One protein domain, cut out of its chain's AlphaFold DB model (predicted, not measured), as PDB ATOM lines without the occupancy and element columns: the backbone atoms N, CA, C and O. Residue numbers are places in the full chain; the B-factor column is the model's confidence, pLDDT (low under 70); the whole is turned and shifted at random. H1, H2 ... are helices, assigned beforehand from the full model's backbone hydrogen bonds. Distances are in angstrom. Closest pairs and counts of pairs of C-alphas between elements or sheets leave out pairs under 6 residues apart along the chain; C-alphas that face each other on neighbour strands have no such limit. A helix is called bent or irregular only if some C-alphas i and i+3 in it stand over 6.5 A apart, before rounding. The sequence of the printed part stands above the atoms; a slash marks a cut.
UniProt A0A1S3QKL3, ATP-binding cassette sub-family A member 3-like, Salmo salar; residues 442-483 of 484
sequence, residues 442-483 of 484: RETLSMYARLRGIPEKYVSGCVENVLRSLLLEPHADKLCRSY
ATOM      1  N   ARG A 442    -101.239 -33.685 -28.964       94.69
ATOM      2  CA  ARG A 442    -101.729 -35.059 -29.126       94.69
ATOM      3  C   ARG A 442    -103.160 -35.243 -28.628       94.69
ATOM      4  O   ARG A 442    -103.974 -35.852 -29.328       94.69
ATOM      5  N   GLU A 443    -103.486 -34.731 -27.444       95.06
ATOM      6  CA  GLU A 443    -104.844 -34.795 -26.887       95.06
ATOM      7  C   GLU A 443    -105.834 -34.010 -27.745       95.06
ATOM      8  O   GLU A 443    -106.918 -34.509 -28.042       95.06
ATOM      9  N   THR A 444    -105.432 -32.833 -28.231       92.75
ATOM     10  CA  THR A 444    -106.252 -31.996 -29.114       92.75
ATOM     11  C   THR A 444    -106.582 -32.724 -30.418       92.75
ATOM     12  O   THR A 444    -107.748 -32.798 -30.814       92.75
ATOM     13  N   LEU A 445    -105.584 -33.328 -31.074       93.25
ATOM     14  CA  LEU A 445    -105.804 -34.121 -32.289       93.25
ATOM     15  C   LEU A 445    -106.654 -35.368 -32.018       93.25
ATOM     16  O   LEU A 445    -107.541 -35.688 -32.809       93.25
ATOM     17  N   SER A 446    -106.437 -36.040 -30.885       94.81
ATOM     18  CA  SER A 446    -107.231 -37.206 -30.473       94.81
ATOM     19  C   SER A 446    -108.694 -36.834 -30.219       94.81
ATOM     20  O   SER A 446    -109.599 -37.559 -30.633       94.81
ATOM     21  N   MET A 447    -108.943 -35.678 -29.593       92.81
ATOM     22  CA  MET A 447    -110.284 -35.130 -29.407       92.81
ATOM     23  C   MET A 447    -110.959 -34.917 -30.764       92.81
ATOM     24  O   MET A 447    -112.028 -35.475 -31.002       92.81
ATOM     25  N   TYR A 448    -110.334 -34.178 -31.685       91.25
ATOM     26  CA  TYR A 448    -110.929 -33.905 -32.997       91.25
ATOM     27  C   TYR A 448    -111.125 -35.165 -33.851       91.25
ATOM     28  O   TYR A 448    -112.135 -35.266 -34.550       91.25
ATOM     29  N   ALA A 449    -110.232 -36.153 -33.755       92.75
ATOM     30  CA  ALA A 449    -110.402 -37.458 -34.393       92.75
ATOM     31  C   ALA A 449    -111.674 -38.174 -33.902       92.75
ATOM     32  O   ALA A 449    -112.466 -38.662 -34.714       92.75
ATOM     33  N   ARG A 450    -111.921 -38.175 -32.584       92.75
ATOM     34  CA  ARG A 450    -113.147 -38.732 -31.987       92.75
ATOM     35  C   ARG A 450    -114.391 -37.943 -32.389       92.75
ATOM     36  O   ARG A 450    -115.395 -38.550 -32.752       92.75
ATOM     37  N   LEU A 451    -114.325 -36.609 -32.392       90.06
ATOM     38  CA  LEU A 451    -115.447 -35.753 -32.810       90.06
ATOM     39  C   LEU A 451    -115.839 -35.983 -34.277       90.06
ATOM     40  O   LEU A 451    -117.025 -35.964 -34.604       90.06
ATOM     41  N   ARG A 452    -114.858 -36.266 -35.144       88.50
ATOM     42  CA  ARG A 452    -115.070 -36.642 -36.553       88.50
ATOM     43  C   ARG A 452    -115.572 -38.080 -36.739       88.50
ATOM     44  O   ARG A 452    -115.843 -38.475 -37.869       88.50
ATOM     45  N   GLY A 453    -115.712 -38.857 -35.663       89.50
ATOM     46  CA  GLY A 453    -116.242 -40.220 -35.697       89.50
ATOM     47  C   GLY A 453    -115.232 -41.289 -36.120       89.50
ATOM     48  O   GLY A 453    -115.642 -42.368 -36.549       89.50
ATOM     49  N   ILE A 454    -113.924 -41.023 -36.014       92.31
ATOM     50  CA  ILE A 454    -112.898 -42.046 -36.256       92.31
ATOM     51  C   ILE A 454    -113.028 -43.130 -35.169       92.31
ATOM     52  O   ILE A 454    -113.013 -42.793 -33.983       92.31
ATOM     53  N   PRO A 455    -113.148 -44.426 -35.527       94.81
ATOM     54  CA  PRO A 455    -113.237 -45.496 -34.537       94.81
ATOM     55  C   PRO A 455    -112.018 -45.505 -33.611       94.81
ATOM     56  O   PRO A 455    -110.894 -45.413 -34.100       94.81
ATOM     57  N   GLU A 456    -112.227 -45.705 -32.304       94.56
ATOM     58  CA  GLU A 456    -111.184 -45.569 -31.266       94.56
ATOM     59  C   GLU A 456    -109.895 -46.343 -31.592       94.56
ATOM     60  O   GLU A 456    -108.794 -45.823 -31.447       94.56
ATOM     61  N   LYS A 457    -110.027 -47.548 -32.163       95.81
ATOM     62  CA  LYS A 457    -108.900 -48.384 -32.614       95.81
ATOM     63  C   LYS A 457    -107.950 -47.715 -33.621       95.81
ATOM     64  O   LYS A 457    -106.802 -48.128 -33.728       95.81
ATOM     65  N   TYR A 458    -108.421 -46.729 -34.383       95.94
ATOM     66  CA  TYR A 458    -107.642 -46.031 -35.410       95.94
ATOM     67  C   TYR A 458    -107.218 -44.623 -34.989       95.94
ATOM     68  O   TYR A 458    -106.414 -44.013 -35.694       95.94
ATOM     69  N   VAL A 459    -107.726 -44.104 -33.864       96.12
ATOM     70  CA  VAL A 459    -107.467 -42.726 -33.422       96.12
ATOM     71  C   VAL A 459    -105.971 -42.500 -33.232       96.12
ATOM     72  O   VAL A 459    -105.416 -41.616 -33.876       96.12
ATOM     73  N   SER A 460    -105.292 -43.340 -32.445       95.19
ATOM     74  CA  SER A 460    -103.856 -43.185 -32.182       95.19
ATOM     75  C   SER A 460    -103.021 -43.219 -33.463       95.19
ATOM     76  O   SER A 460    -102.195 -42.338 -33.678       95.19
ATOM     77  N   GLY A 461    -103.279 -44.175 -34.363       95.31
ATOM     78  CA  GLY A 461    -102.552 -44.269 -35.633       95.31
ATOM     79  C   GLY A 461    -102.793 -43.067 -36.553       95.31
ATOM     80  O   GLY A 461    -101.866 -42.581 -37.193       95.31
ATOM     81  N   CYS A 462    -104.025 -42.553 -36.597       95.50
ATOM     82  CA  CYS A 462    -104.353 -41.353 -37.366       95.50
ATOM     83  C   CYS A 462    -103.643 -40.113 -36.808       95.50
ATOM     84  O   CYS A 462    -103.049 -39.358 -37.577       95.50
ATOM     85  N   VAL A 463    -103.654 -39.936 -35.483       96.06
ATOM     86  CA  VAL A 463    -103.005 -38.807 -34.804       96.06
ATOM     87  C   VAL A 463    -101.498 -38.807 -35.055       96.06
ATOM     88  O   VAL A 463    -100.964 -37.774 -35.447       96.06
ATOM     89  N   GLU A 464    -100.823 -39.953 -34.927       95.25
ATOM     90  CA  GLU A 464     -99.382 -40.050 -35.214       95.25
ATOM     91  C   GLU A 464     -99.056 -39.734 -36.675       95.25
ATOM     92  O   GLU A 464     -98.120 -38.992 -36.965       95.25
ATOM     93  N   ASN A 465     -99.861 -40.239 -37.614       95.69
ATOM     94  CA  ASN A 465     -99.658 -39.956 -39.034       95.69
ATOM     95  C   ASN A 465     -99.799 -38.457 -39.342       95.69
ATOM     96  O   ASN A 465     -99.026 -37.920 -40.139       95.69
ATOM     97  N   VAL A 466    -100.757 -37.771 -38.711       94.94
ATOM     98  CA  VAL A 466    -100.945 -36.320 -38.860       94.94
ATOM     99  C   VAL A 466     -99.795 -35.550 -38.212       94.94
ATOM    100  O   VAL A 466     -99.242 -34.658 -38.851       94.94
ATOM    101  N   LEU A 467     -99.385 -35.917 -36.994       95.06
ATOM    102  CA  LEU A 467     -98.246 -35.297 -36.306       95.06
ATOM    103  C   LEU A 467     -96.963 -35.404 -37.132       95.06
ATOM    104  O   LEU A 467     -96.262 -34.407 -37.298       95.06
ATOM    105  N   ARG A 468     -96.693 -36.580 -37.707       95.25
ATOM    106  CA  ARG A 468     -95.553 -36.798 -38.601       95.25
ATOM    107  C   ARG A 468     -95.658 -35.979 -39.883       95.25
ATOM    108  O   ARG A 468     -94.685 -35.351 -40.285       95.25
ATOM    109  N   SER A 469     -96.835 -35.952 -40.509       95.06
ATOM    110  CA  SER A 469     -97.063 -35.202 -41.755       95.06
ATOM    111  C   SER A 469     -96.900 -33.690 -41.566       95.06
ATOM    112  O   SER A 469     -96.485 -33.000 -42.493       95.06
ATOM    113  N   LEU A 470     -97.209 -33.182 -40.370       92.88
ATOM    114  CA  LEU A 470     -97.063 -31.773 -39.997       92.88
ATOM    115  C   LEU A 470     -95.722 -31.455 -39.315       92.88
ATOM    116  O   LEU A 470     -95.497 -30.303 -38.957       92.88
ATOM    117  N   LEU A 471     -94.837 -32.446 -39.139       93.88
ATOM    118  CA  LEU A 471     -93.545 -32.313 -38.449       93.88
ATOM    119  C   LEU A 471     -93.665 -31.789 -37.001       93.88
ATOM    120  O   LEU A 471     -92.789 -31.081 -36.508       93.88
ATOM    121  N   LEU A 472     -94.744 -32.159 -36.302       92.38
ATOM    122  CA  LEU A 472     -95.046 -31.730 -34.928       92.38
ATOM    123  C   LEU A 472     -94.717 -32.783 -33.855       92.38
ATOM    124  O   LEU A 472     -94.945 -32.529 -32.673       92.38
ATOM    125  N   GLU A 473     -94.154 -33.938 -34.229       92.50
ATOM    126  CA  GLU A 473     -93.779 -35.024 -33.299       92.50
ATOM    127  C   GLU A 473     -92.991 -34.534 -32.056       92.50
ATOM    128  O   GLU A 473     -93.375 -34.908 -30.948       92.50
ATOM    129  N   PRO A 474     -91.971 -33.646 -32.156       91.25
ATOM    130  CA  PRO A 474     -91.180 -33.226 -30.988       91.25
ATOM    131  C   PRO A 474     -91.937 -32.338 -29.991       91.25
ATOM    132  O   PRO A 474     -91.481 -32.119 -28.867       91.25
ATOM    133  N   HIS A 475     -93.061 -31.762 -30.418       91.25
ATOM    134  CA  HIS A 475     -93.869 -30.854 -29.611       91.25
ATOM    135  C   HIS A 475     -95.202 -31.480 -29.193       91.25
ATOM    136  O   HIS A 475     -95.867 -30.904 -28.343       91.25
ATOM    137  N   ALA A 476     -95.556 -32.662 -29.709       91.44
ATOM    138  CA  ALA A 476     -96.870 -33.288 -29.562       91.44
ATOM    139  C   ALA A 476     -97.375 -33.393 -28.112       91.44
ATOM    140  O   ALA A 476     -98.571 -33.215 -27.874       91.44
ATOM    141  N   ASP A 477     -96.469 -33.649 -27.166       93.56
ATOM    142  CA  ASP A 477     -96.774 -33.847 -25.744       93.56
ATOM    143  C   ASP A 477     -96.568 -32.576 -24.897       93.56
ATOM    144  O   ASP A 477     -96.607 -32.617 -23.668       93.56
ATOM    145  N   LYS A 478     -96.352 -31.422 -25.538       92.88
ATOM    146  CA  LYS A 478     -96.351 -30.118 -24.869       92.88
ATOM    147  C   LYS A 478     -97.764 -29.542 -24.867       92.88
ATOM    148  O   LYS A 478     -98.542 -29.762 -25.797       92.88
ATOM    149  N   LEU A 479     -98.086 -28.783 -23.821       92.44
ATOM    150  CA  LEU A 479     -99.350 -28.053 -23.730       92.44
ATOM    151  C   LEU A 479     -99.466 -27.051 -24.879       92.44
ATOM    152  O   LEU A 479     -98.509 -26.329 -25.164       92.44
ATOM    153  N   CYS A 480    -100.647 -26.957 -25.480       89.00
ATOM    154  CA  CYS A 480    -100.918 -26.056 -26.595       89.00
ATOM    155  C   CYS A 480    -100.625 -24.585 -26.264       89.00
ATOM    156  O   CYS A 480    -100.197 -23.847 -27.147       89.00
ATOM    157  N   ARG A 481    -100.740 -24.171 -24.992       87.25
ATOM    158  CA  ARG A 481    -100.337 -22.820 -24.555       87.25
ATOM    159  C   ARG A 481     -98.875 -22.473 -24.859       87.25
ATOM    160  O   ARG A 481     -98.547 -21.308 -25.000       87.25
ATOM    161  N   SER A 482     -98.000 -23.479 -24.961       87.56
ATOM    162  CA  SER A 482     -96.569 -23.299 -25.250       87.56
ATOM    163  C   SER A 482     -96.241 -23.139 -26.737       87.56
ATOM    164  O   SER A 482     -95.071 -23.034 -27.092       87.56
ATOM    165  N   TYR A 483     -97.249 -23.202 -27.613       81.69
ATOM    166  CA  TYR A 483     -97.063 -23.061 -29.059       81.69
ATOM    167  C   TYR A 483     -97.135 -21.607 -29.531       81.69
ATOM    168  O   TYR A 483     -96.830 -21.352 -30.696       81.69
TER     169      TYR A 483
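Overview. This is residues 442 to 483 of the 484 residues of the protein "ATP-binding cassette sub-family A member 3-like" of Salmo salar (UniProt A0A1S3QKL3). Two helices, H1 and H2, cross steeply and run opposite ways, joined by a tight link; a tail of chain then leads to a short third helix, H3, at the far end of the longest axis. The printed part has 42 residues with three named helices in the order H1, H2, H3 and no named strand; the class is all helix. It is compact, with a radius of gyration of the C-alphas of 10.3 A, and only just elongated, spanning 29 by 19 by 12 A.

Arrangement. H1, residues 442 to 451, touches H2, residues 456 to 469, with 11 pairs of C-alphas within 8 A. The closest C-alphas of the two, those of Leu 445 and Val 463, are 6.0 A apart. Their lines stand at a steep tilt of 52 degrees, and they run opposite ways. H3, residues 480 to 483, touches no helix; it is apart from H2, and only just apart from H1, with the closest C-alphas 8.4 A apart. Every O i to N i+4 pair is within hydrogen-bond range in H1, but 8 of 10 are in H2, and H3 is too short for such a pair.

Along the chain. H1 begins at C-alpha 442, at (-101.729, -35.059, -29.126), and measures 14.2 A from first to last C-alpha. H2 measures 20.4 A and ends at C-alpha 469, at (-97.063, -35.202, -41.755); it is irregular, with C-alphas 457 and 460 7.3 A apart. H3 ends at C-alpha 483, at (-97.063, -23.061, -29.059).

Size, cuts and confidence. The two C-alphas farthest apart, those of Pro 455 and Ser 482, are 29.3 A apart. The printed part has no cut. The link from H1 to H2 is tight, with 4 residues, and that from H2 to H3 is short, with 10. The mean pLDDT of the printed part is 92.9, and no printed residue is under 70.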